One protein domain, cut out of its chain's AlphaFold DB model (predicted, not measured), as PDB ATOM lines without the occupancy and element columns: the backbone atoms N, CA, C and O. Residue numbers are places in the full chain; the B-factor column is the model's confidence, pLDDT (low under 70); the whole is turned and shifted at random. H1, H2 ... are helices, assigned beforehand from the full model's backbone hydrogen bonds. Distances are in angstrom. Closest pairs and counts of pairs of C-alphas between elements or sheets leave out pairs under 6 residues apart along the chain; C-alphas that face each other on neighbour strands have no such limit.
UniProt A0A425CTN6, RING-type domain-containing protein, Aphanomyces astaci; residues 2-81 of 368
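Overview. This is residues 2 to 81 of the 368 residues of the protein "RING-type domain-containing protein" of Aphanomyces astaci (UniProt A0A425CTN6). Two long helices, H1 and H3, make a lopsided open V: the first part of H3 packs on the middle of H1, and their far arms spread apart. The short helix H2 joins them at the closed side, its chain folding back from the end of H1 to the start of H3. The printed part has 80 residues with three named helices, in the order H1, H2, H3, and no named strand; the class is all helix. The whole is loose, with a radius of gyration of the C-alphas of 16.4 A, and elongated, spanning 50 by 26 by 16 A.

Arrangement. H1, residues 9 to 35, touches H2, residues 41 to 50, with its residues 26 to 34 alone; the closest C-alphas, of Ala 34 and Leu 44, are 5.4 A apart. The two run opposite ways at a steep tilt of 64 degrees. H1 touches H3, residues 52 to 78, through residues 16 to 27 of H1 and 54 to 64 of H3 alone; the closest C-alphas, of Ala 26 and Ser 54, are 5.5 A apart. These two run opposite ways at a steep tilt of 49 degrees. H2 and H3 only just touch, only at the corner by their link, with 3 pairs of C-alphas within 8 A; the closest, of Leu 49 and Leu 55, are 5.8 A apart. Their lines are only just about perpendicular, at 70.4 degrees. In H1, H2 and H3 every O i to N i+4 pair is within hydrogen-bond range.

Along the chain. H1 begins at C-alpha 9, (-0.347, 45.558, -64.795), and is 38.4 A long from first to last C-alpha. H2 begins at C-alpha 41, (22.109, 50.204, -37.142), and is 14.2 A long. H3 is 37.8 A long and ends at C-alpha 78, (7.293, 25.332, -61.490).

Size, cuts and confidence. The C-alphas farthest apart, of Ala 2 and Leu 37, are 50.0 A apart. Residues 4 to 14 and 72 to 78 stand free. The links H1 to H2 and H2 to H3 are tight, and the printed part has no cut. The mean pLDDT of the printed part is 83.0; residues 2 to 8 are under 70.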
ATOM      1  N   ALA A   2      -1.190  36.089 -70.131       30.42
ATOM      2  CA  ALA A   2      -1.548  36.846 -68.938       30.42
ATOM      3  C   ALA A   2      -2.150  35.953 -67.843       30.42
ATOM      4  O   ALA A   2      -3.031  35.137 -68.109       30.42
ATOM      5  N   ALA A   3      -1.679  36.134 -66.608       33.28
ATOM      6  CA  ALA A   3      -2.298  35.575 -65.414       33.28
ATOM      7  C   ALA A   3      -3.572  36.378 -65.062       33.28
ATOM      8  O   ALA A   3      -3.540  37.609 -65.141       33.28
ATOM      9  N   PRO A   4      -4.685  35.752 -64.646       43.25
ATOM     10  CA  PRO A   4      -5.930  36.459 -64.367       43.25
ATOM     11  C   PRO A   4      -5.915  36.987 -62.949       43.25
ATOM     12  O   PRO A   4      -6.327  36.317 -62.013       43.25
ATOM     13  N   PHE A   5      -5.444  38.214 -62.813       41.50
ATOM     14  CA  PHE A   5      -6.019  39.167 -61.882       41.50
ATOM     15  C   PHE A   5      -5.996  40.505 -62.596       41.50
ATOM     16  O   PHE A   5      -4.944  41.090 -62.827       41.50
ATOM     17  N   THR A   6      -7.178  40.965 -62.978       43.38
ATOM     18  CA  THR A   6      -7.451  42.332 -63.407       43.38
ATOM     19  C   THR A   6      -7.233  43.281 -62.224       43.38
ATOM     20  O   THR A   6      -8.176  43.756 -61.603       43.38
ATOM     21  N   ALA A   7      -5.974  43.527 -61.883       51.53
ATOM     22  CA  ALA A   7      -5.490  44.877 -61.680       51.53
ATOM     23  C   ALA A   7      -4.612  45.135 -62.902       51.53
ATOM     24  O   ALA A   7      -3.736  44.323 -63.200       51.53
ATOM     25  N   ASP A   8      -4.901  46.200 -63.644       64.94
ATOM     26  CA  ASP A   8      -4.084  46.638 -64.773       64.94
ATOM     27  C   ASP A   8      -2.590  46.494 -64.395       64.94
ATOM     28  O   ASP A   8      -2.190  47.009 -63.343       64.94
ATOM     29  N   PRO A   9      -1.756  45.744 -65.146       72.31
ATOM     30  CA  PRO A   9      -0.347  45.558 -64.795       72.31
ATOM     31  C   PRO A   9       0.367  46.902 -64.603       72.31
ATOM     32  O   PRO A   9       1.275  47.005 -63.775       72.31
ATOM     33  N   ALA A  10      -0.102  47.952 -65.287       79.25
ATOM     34  CA  ALA A  10       0.340  49.318 -65.066       79.25
ATOM     35  C   ALA A  10      -0.056  49.857 -63.678       79.25
ATOM     36  O   ALA A  10       0.757  50.505 -63.024       79.25
ATOM     37  N   ALA A  11      -1.265  49.577 -63.186       83.06
ATOM     38  CA  ALA A  11      -1.697  49.947 -61.836       83.06
ATOM     39  C   ALA A  11      -0.906  49.201 -60.751       83.06
ATOM     40  O   ALA A  11      -0.477  49.815 -59.775       83.06
ATOM     41  N   ALA A  12      -0.633  47.907 -60.944       81.75
ATOM     42  CA  ALA A  12       0.201  47.132 -60.023       81.75
ATOM     43  C   ALA A  12       1.654  47.641 -59.989       81.75
ATOM     44  O   ALA A  12       2.259  47.736 -58.919       81.75
ATOM     45  N   ALA A  13       2.213  48.009 -61.147       85.56
ATOM     46  CA  ALA A  13       3.541  48.612 -61.238       85.56
ATOM     47  C   ALA A  13       3.592  49.995 -60.568       85.56
ATOM     48  O   ALA A  13       4.513  50.260 -59.797       85.56
ATOM     49  N   LYS A  14       2.576  50.842 -60.789       91.31
ATOM     50  CA  LYS A  14       2.436  52.143 -60.116       91.31
ATOM     51  C   LYS A  14       2.351  51.977 -58.598       91.31
ATOM     52  O   LYS A  14       3.078  52.652 -57.878       91.31
ATOM     53  N   TYR A  15       1.528  51.049 -58.109       90.94
ATOM     54  CA  TYR A  15       1.409  50.762 -56.676       90.94
ATOM     55  C   TYR A  15       2.744  50.335 -56.058       90.94
ATOM     56  O   TYR A  15       3.135  50.853 -55.010       90.94
ATOM     57  N   ALA A  16       3.466  49.426 -56.720       90.12
ATOM     58  CA  ALA A  16       4.778  48.985 -56.263       90.12
ATOM     59  C   ALA A  16       5.789  50.141 -56.250       90.12
ATOM     60  O   ALA A  16       6.505  50.305 -55.267       90.12
ATOM     61  N   PHE A  17       5.804  50.976 -57.293       93.38
ATOM     62  CA  PHE A  17       6.673  52.149 -57.370       93.38
ATOM     63  C   PHE A  17       6.415  53.130 -56.220       93.38
ATOM     64  O   PHE A  17       7.347  53.467 -55.492       93.38
ATOM     65  N   PHE A  18       5.159  53.536 -56.004       94.00
ATOM     66  CA  PHE A  18       4.812  54.463 -54.923       94.00
ATOM     67  C   PHE A  18       5.081  53.873 -53.536       94.00
ATOM     68  O   PHE A  18       5.574  54.581 -52.661       94.00
ATOM     69  N   SER A  19       4.823  52.578 -53.343       93.31
ATOM     70  CA  SER A  19       5.116  51.896 -52.077       93.31
ATOM     71  C   SER A  19       6.620  51.863 -51.795       93.31
ATOM     72  O   SER A  19       7.040  52.194 -50.689       93.31
ATOM     73  N   CYS A  20       7.445  51.528 -52.794       93.75
ATOM     74  CA  CYS A  20       8.902  51.547 -52.661       93.75
ATOM     75  C   CYS A  20       9.435  52.963 -52.415       93.75
ATOM     76  O   CYS A  20      10.278  53.140 -51.541       93.75
ATOM     77  N   ALA A  21       8.924  53.971 -53.128       94.44
ATOM     78  CA  ALA A  21       9.303  55.365 -52.914       94.44
ATOM     79  C   ALA A  21       8.972  55.823 -51.484       94.44
ATOM     80  O   ALA A  21       9.830  56.383 -50.805       94.44
ATOM     81  N   ALA A  22       7.772  55.507 -50.987       92.69
ATOM     82  CA  ALA A  22       7.388  55.783 -49.604       92.69
ATOM     83  C   ALA A  22       8.302  55.059 -48.599       92.69
ATOM     84  O   ALA A  22       8.703  55.655 -47.600       92.69
ATOM     85  N   GLY A  23       8.680  53.806 -48.876       91.88
ATOM     86  CA  GLY A  23       9.636  53.053 -48.061       91.88
ATOM     87  C   GLY A  23      11.017  53.704 -48.010       91.88
ATOM     88  O   GLY A  23      11.581  53.851 -46.930       91.88
ATOM     89  N   VAL A  24      11.538  54.159 -49.154       93.44
ATOM     90  CA  VAL A  24      12.820  54.878 -49.229       93.44
ATOM     91  C   VAL A  24      12.759  56.185 -48.442       93.44
ATOM     92  O   VAL A  24      13.674  56.462 -47.673       93.44
ATOM     93  N   VAL A  25      11.677  56.956 -48.569       92.56
ATOM     94  CA  VAL A  25      11.486  58.206 -47.812       92.56
ATOM     95  C   VAL A  25      11.416  57.939 -46.307       92.56
ATOM     96  O   VAL A  25      12.043  58.654 -45.527       92.56
ATOM     97  N   ALA A  26      10.704  56.892 -45.887       90.75
ATOM     98  CA  ALA A  26      10.612  56.504 -44.482       90.75
ATOM     99  C   ALA A  26      11.988  56.119 -43.904       90.75
ATOM    100  O   ALA A  26      12.361  56.584 -42.826       90.75
ATOM    101  N   VAL A  27      12.775  55.338 -44.655       90.12
ATOM    102  CA  VAL A  27      14.148  54.965 -44.279       90.12
ATOM    103  C   VAL A  27      15.078  56.175 -44.261       90.12
ATOM    104  O   VAL A  27      15.827  56.333 -43.302       90.12
ATOM    105  N   ALA A  28      15.004  57.057 -45.259       90.38
ATOM    106  CA  ALA A  28      15.817  58.269 -45.324       90.38
ATOM    107  C   ALA A  28      15.520  59.221 -44.153       90.38
ATOM    108  O   ALA A  28      16.444  59.720 -43.518       90.38
ATOM    109  N   SER A  29      14.244  59.408 -43.803       89.00
ATOM    110  CA  SER A  29      13.849  60.237 -42.658       89.00
ATOM    111  C   SER A  29      14.324  59.649 -41.324       89.00
ATOM    112  O   SER A  29      14.758  60.383 -40.434       89.00
ATOM    113  N   ALA A  30      14.265  58.323 -41.165       86.69
ATOM    114  CA  ALA A  30      14.797  57.662 -39.976       86.69
ATOM    115  C   ALA A  30      16.332  57.727 -39.920       86.69
ATOM    116  O   ALA A  30      16.891  57.915 -38.842       86.69
ATOM    117  N   TYR A  31      17.000  57.619 -41.071       88.06
ATOM    118  CA  TYR A  31      18.449  57.754 -41.205       88.06
ATOM    119  C   TYR A  31      18.926  59.145 -40.794       88.06
ATOM    120  O   TYR A  31      19.839  59.253 -39.979       88.06
ATOM    121  N   GLU A  32      18.268  60.196 -41.280       88.19
ATOM    122  CA  GLU A  32      18.569  61.578 -40.907       88.19
ATOM    123  C   GLU A  32      18.463  61.774 -39.386       88.19
ATOM    124  O   GLU A  32      19.408  62.236 -38.749       88.19
ATOM    125  N   LYS A  33      17.374  61.300 -38.768       84.56
ATOM    126  CA  LYS A  33      17.174  61.385 -37.310       84.56
ATOM    127  C   LYS A  33      18.203  60.584 -36.508       84.56
ATOM    128  O   LYS A  33      18.678  61.064 -35.484       84.56
ATOM    129  N   ALA A  34      18.565  59.387 -36.969       83.31
ATOM    130  CA  ALA A  34      19.563  58.548 -36.307       83.31
ATOM    131  C   ALA A  34      20.985  59.123 -36.434       83.31
ATOM    132  O   ALA A  34      21.773  59.044 -35.490       83.31
ATOM    133  N   SER A  35      21.305  59.744 -37.575       82.56
ATOM    134  CA  SER A  35      22.617  60.349 -37.835       82.56
ATOM    135  C   SER A  35      22.963  61.489 -36.869       82.56
ATOM    136  O   SER A  35      24.136  61.691 -36.568       82.56
ATOM    137  N   LEU A  36      21.952  62.171 -36.316       81.38
ATOM    138  CA  LEU A  36      22.117  63.261 -35.350       81.38
ATOM    139  C   LEU A  36      22.477  62.791 -33.928       81.38
ATOM    140  O   LEU A  36      22.990  63.587 -33.147       81.38
ATOM    141  N   LEU A  37      22.199  61.530 -33.573       71.38
ATOM    142  CA  LEU A  37      22.337  61.018 -32.199       71.38
ATOM    143  C   LEU A  37      23.533  60.071 -32.018       71.38
ATOM    144  O   LEU A  37      24.114  60.031 -30.937       71.38
ATOM    145  N   SER A  38      23.876  59.291 -33.048       73.00
ATOM    146  CA  SER A  38      25.092  58.471 -33.234       73.00
ATOM    147  C   SER A  38      24.764  57.374 -34.251       73.00
ATOM    148  O   SER A  38      23.733  56.706 -34.150       73.00
ATOM    149  N   PHE A  39      25.615  57.178 -35.263       74.69
ATOM    150  CA  PHE A  39      25.324  56.209 -36.319       74.69
ATOM    151  C   PHE A  39      25.482  54.771 -35.806       74.69
ATOM    152  O   PHE A  39      26.587  54.245 -35.697       74.69
ATOM    153  N   SER A  40      24.350  54.139 -35.500       82.56
ATOM    154  CA  SER A  40      24.240  52.730 -35.130       82.56
ATOM    155  C   SER A  40      23.047  52.098 -35.865       82.56
ATOM    156  O   SER A  40      21.963  52.693 -35.894       82.56
ATOM    157  N   PRO A  41      23.203  50.895 -36.457       81.75
ATOM    158  CA  PRO A  41      22.109  50.204 -37.142       81.75
ATOM    159  C   PRO A  41      20.953  49.867 -36.190       81.75
ATOM    160  O   PRO A  41      19.793  49.874 -36.601       81.75
ATOM    161  N   ASP A  42      21.251  49.644 -34.909       82.94
ATOM    162  CA  ASP A  42      20.250  49.415 -33.871       82.94
ATOM    163  C   ASP A  42      19.411  50.665 -33.590       82.94
ATOM    164  O   ASP A  42      18.193  50.568 -33.433       82.94
ATOM    165  N   VAL A  43      20.045  51.842 -33.576       82.88
ATOM    166  CA  VAL A  43      19.367  53.129 -33.349       82.88
ATOM    167  C   VAL A  43      18.457  53.469 -34.528       82.88
ATOM    168  O   VAL A  43      17.323  53.911 -34.323       82.88
ATOM    169  N   LEU A  44      18.912  53.199 -35.757       83.69
ATOM    170  CA  LEU A  44      18.106  53.348 -36.970       83.69
ATOM    171  C   LEU A  44      16.877  52.430 -36.944       83.69
ATOM    172  O   LEU A  44      15.758  52.885 -37.185       83.69
ATOM    173  N   LEU A  45      17.075  51.147 -36.623       84.31
ATOM    174  CA  LEU A  45      15.985  50.178 -36.526       84.31
ATOM    175  C   LEU A  45      14.970  50.596 -35.459       84.31
ATOM    176  O   LEU A  45      13.767  50.562 -35.702       84.31
ATOM    177  N   GLN A  46      15.440  51.053 -34.300       84.62
ATOM    178  CA  GLN A  46      14.570  51.521 -33.227       84.62
ATOM    179  C   GLN A  46      13.734  52.739 -33.648       84.62
ATOM    180  O   GLN A  46      12.539  52.781 -33.359       84.62
ATOM    181  N   HIS A  47      14.309  53.688 -34.394       83.31
ATOM    182  CA  HIS A  47      13.573  54.843 -34.926       83.31
ATOM    183  C   HIS A  47      12.532  54.447 -35.982       83.31
ATOM    184  O   HIS A  47      11.427  54.999 -36.005       83.31
ATOM    185  N   LEU A  48      12.853  53.467 -36.832       83.56
ATOM    186  CA  LEU A  48      11.913  52.917 -37.811       83.56
ATOM    187  C   LEU A  48      10.729  52.216 -37.137       83.56
ATOM    188  O   LEU A  48       9.590  52.402 -37.566       83.56
ATOM    189  N   LEU A  49      10.992  51.452 -36.074       82.38
ATOM    190  CA  LEU A  49       9.972  50.735 -35.306       82.38
ATOM    191  C   LEU A  49       9.125  51.668 -34.427       82.38
ATOM    192  O   LEU A  49       7.957  51.377 -34.179       82.38
ATOM    193  N   ALA A  50       9.678  52.800 -33.981       81.81
ATOM    194  CA  ALA A  50       8.979  53.737 -33.104       81.81
ATOM    195  C   ALA A  50       7.798  54.449 -33.788       81.81
ATOM    196  O   ALA A  50       6.813  54.789 -33.131       81.81
ATOM    197  N   SER A  51       7.867  54.686 -35.103       86.44
ATOM    198  CA  SER A  51       6.802  55.401 -35.816       86.44
ATOM    199  C   SER A  51       5.839  54.451 -36.537       86.44
ATOM    200  O   SER A  51       6.201  53.734 -37.469       86.44
ATOM    201  N   LYS A  52       4.561  54.497 -36.135       88.06
ATOM    202  CA  LYS A  52       3.487  53.628 -36.661       88.06
ATOM    203  C   LYS A  52       3.360  53.692 -38.189       88.06
ATOM    204  O   LYS A  52       3.177  52.669 -38.840       88.06
ATOM    205  N   TRP A  53       3.485  54.890 -38.760       87.94
ATOM    206  CA  TRP A  53       3.368  55.114 -40.203       87.94
ATOM    207  C   TRP A  53       4.564  54.566 -40.985       87.94
ATOM    208  O   TRP A  53       4.363  53.908 -42.002       87.94
ATOM    209  N   SER A  54       5.793  54.771 -40.494       86.31
ATOM    210  CA  SER A  54       6.992  54.187 -41.113       86.31
ATOM    211  C   SER A  54       6.929  52.667 -41.082       86.31
ATOM    212  O   SER A  54       7.208  52.020 -42.086       86.31
ATOM    213  N   LEU A  55       6.503  52.097 -39.950       87.00
ATOM    214  CA  LEU A  55       6.341  50.656 -39.801       87.00
ATOM    215  C   LEU A  55       5.323  50.092 -40.803       87.00
ATOM    216  O   LEU A  55       5.608  49.095 -41.459       87.00
ATOM    217  N   LEU A  56       4.164  50.741 -40.957       89.50
ATOM    218  CA  LEU A  56       3.124  50.311 -41.897       89.50
ATOM    219  C   LEU A  56       3.627  50.331 -43.349       89.50
ATOM    220  O   LEU A  56       3.412  49.379 -44.100       89.50
ATOM    221  N   VAL A  57       4.324  51.403 -43.734       91.38
ATOM    222  CA  VAL A  57       4.914  51.538 -45.072       91.38
ATOM    223  C   VAL A  57       5.984  50.467 -45.300       91.38
ATOM    224  O   VAL A  57       5.974  49.809 -46.339       91.38
ATOM    225  N   LEU A  58       6.863  50.238 -44.321       90.25
ATOM    226  CA  LEU A  58       7.917  49.228 -44.410       90.25
ATOM    227  C   LEU A  58       7.339  47.809 -44.502       90.25
ATOM    228  O   LEU A  58       7.805  47.013 -45.312       90.25
ATOM    229  N   LEU A  59       6.287  47.508 -43.733       89.94
ATOM    230  CA  LEU A  59       5.587  46.224 -43.779       89.94
ATOM    231  C   LEU A  59       4.918  45.992 -45.143       89.94
ATOM    232  O   LEU A  59       4.963  44.883 -45.671       89.94
ATOM    233  N   ASN A  60       4.344  47.037 -45.743       92.19
ATOM    234  CA  ASN A  60       3.767  46.959 -47.085       92.19
ATOM    235  C   ASN A  60       4.844  46.684 -48.152       92.19
ATOM    236  O   ASN A  60       4.679  45.794 -48.988       92.19
ATOM    237  N   VAL A  61       5.980  47.389 -48.095       92.25
ATOM    238  CA  VAL A  61       7.126  47.130 -48.985       92.25
ATOM    239  C   VAL A  61       7.660  45.712 -48.788       92.25
ATOM    240  O   VAL A  61       7.896  45.004 -49.765       92.25
ATOM    241  N   PHE A  62       7.785  45.261 -47.541       91.06
ATOM    242  CA  PHE A  62       8.185  43.897 -47.215       91.06
ATOM    243  C   PHE A  62       7.233  42.861 -47.830       91.06
ATOM    244  O   PHE A  62       7.686  41.953 -48.525       91.06
ATOM    245  N   GLY A  63       5.916  43.036 -47.681       89.75
ATOM    246  CA  GLY A  63       4.913  42.169 -48.306       89.75
ATOM    247  C   GLY A  63       5.039  42.107 -49.833       89.75
ATOM    248  O   GLY A  63       5.000  41.022 -50.415       89.75
ATOM    249  N   LEU A  64       5.264  43.249 -50.489       91.19
ATOM    250  CA  LEU A  64       5.503  43.306 -51.935       91.19
ATOM    251  C   LEU A  64       6.754  42.526 -52.349       91.19
ATOM    252  O   LEU A  64       6.711  41.769 -53.324       91.19
ATOM    253  N   VAL A  65       7.854  42.680 -51.606       91.19
ATOM    254  CA  VAL A  65       9.102  41.941 -51.848       91.19
ATOM    255  C   VAL A  65       8.876  40.438 -51.700       91.19
ATOM    256  O   VAL A  65       9.293  39.684 -52.577       91.19
ATOM    257  N   LEU A  66       8.161  39.993 -50.663       90.06
ATOM    258  CA  LEU A  66       7.845  38.574 -50.463       90.06
ATOM    259  C   LEU A  66       7.024  37.994 -51.618       90.06
ATOM    260  O   LEU A  66       7.340  36.911 -52.109       90.06
ATOM    261  N   VAL A  67       5.997  38.710 -52.089       89.62
ATOM    262  CA  VAL A  67       5.171  38.259 -53.221       89.62
ATOM    263  C   VAL A  67       6.011  38.134 -54.492       89.62
ATOM    264  O   VAL A  67       5.885  37.148 -55.219       89.62
ATOM    265  N   ARG A  68       6.901  39.097 -54.758       89.94
ATOM    266  CA  ARG A  68       7.812  39.048 -55.912       89.94
ATOM    267  C   ARG A  68       8.836  37.925 -55.792       89.94
ATOM    268  O   ARG A  68       9.080  37.234 -56.779       89.94
ATOM    269  N   LEU A  69       9.395  37.715 -54.603       90.38
ATOM    270  CA  LEU A  69      10.309  36.614 -54.316       90.38
ATOM    271  C   LEU A  69       9.620  35.268 -54.568       90.38
ATOM    272  O   LEU A  69      10.154  34.434 -55.295       90.38
ATOM    273  N   PHE A  70       8.408  35.086 -54.042       89.81
ATOM    274  CA  PHE A  70       7.602  33.890 -54.272       89.81
ATOM    275  C   PHE A  70       7.327  33.669 -55.764       89.81
ATOM    276  O   PHE A  70       7.597  32.587 -56.280       89.81
ATOM    277  N   GLN A  71       6.866  34.698 -56.484       90.00
ATOM    278  CA  GLN A  71       6.646  34.631 -57.934       90.00
ATOM    279  C   GLN A  71       7.917  34.245 -58.696       90.00
ATOM    280  O   GLN A  71       7.852  33.420 -59.603       90.00
ATOM    281  N   ALA A  72       9.070  34.805 -58.328       89.50
ATOM    282  CA  ALA A  72      10.348  34.486 -58.955       89.50
ATOM    283  C   ALA A  72      10.773  33.033 -58.695       89.50
ATOM    284  O   ALA A  72      11.203  32.350 -59.625       89.50
ATOM    285  N   ILE A  73      10.620  32.546 -57.458       87.56
ATOM    286  CA  ILE A  73      10.900  31.149 -57.099       87.56
ATOM    287  C   ILE A  73       9.988  30.231 -57.902       87.56
ATOM    288  O   ILE A  73      10.474  29.345 -58.600       87.56
ATOM    289  N   VAL A  74       8.679  30.469 -57.864       87.31
ATOM    290  CA  VAL A  74       7.682  29.663 -58.571       87.31
ATOM    291  C   VAL A  74       7.928  29.668 -60.077       87.31
ATOM    292  O   VAL A  74       7.914  28.611 -60.691       87.31
ATOM    293  N   HIS A  75       8.235  30.817 -60.678       86.62
ATOM    294  CA  HIS A  75       8.506  30.886 -62.110       86.62
ATOM    295  C   HIS A  75       9.749  30.076 -62.509       86.62
ATOM    296  O   HIS A  75       9.721  29.365 -63.509       86.62
ATOM    297  N   ARG A  76      10.820  30.133 -61.705       85.56
ATOM    298  CA  ARG A  76      12.046  29.349 -61.940       85.56
ATOM    299  C   ARG A  76      11.864  27.851 -61.703       85.56
ATOM    300  O   ARG A  76      12.562  27.057 -62.319       85.56
ATOM    301  N   THR A  77      10.983  27.479 -60.778       82.44
ATOM    302  CA  THR A  77      10.877  26.108 -60.265       82.44
ATOM    303  C   THR A  77       9.695  25.337 -60.835       82.44
ATOM    304  O   THR A  77       9.835  24.164 -61.110       82.44
ATOM    305  N   LEU A  78       8.538  25.961 -61.026       79.56
ATOM    306  CA  LEU A  78       7.293  25.332 -61.490       79.56
ATOM    307  C   LEU A  78       6.838  25.865 -62.854       79.56
ATOM    308  O   LEU A  78       5.888  25.340 -63.433       79.56
ATOM    309  N   GLY A  79       7.498  26.903 -63.371       81.94
ATOM    310  CA  GLY A  79       7.106  27.575 -64.602       81.94
ATOM    311  C   GLY A  79       5.890  28.487 -64.414       81.94
ATOM    312  O   GLY A  79       5.682  29.094 -63.362       81.94
ATOM    313  N   SER A  80       5.095  28.646 -65.472       82.12
ATOM    314  CA  SER A  80       3.929  29.534 -65.463       82.12
ATOM    315  C   SER A  80       2.730  28.877 -64.779       82.12
ATOM    316  O   SER A  80       2.169  27.922 -65.312       82.12
ATOM    317  N   LEU A  81       2.289  29.434 -63.646       81.12
ATOM    318  CA  LEU A  81       1.088  28.966 -62.949       81.12
ATOM    319  C   LEU A  81      -0.209  29.380 -63.646       81.12
ATOM    320  O   LEU A  81      -0.343  30.508 -64.124       81.12
TER     321      LEU A  81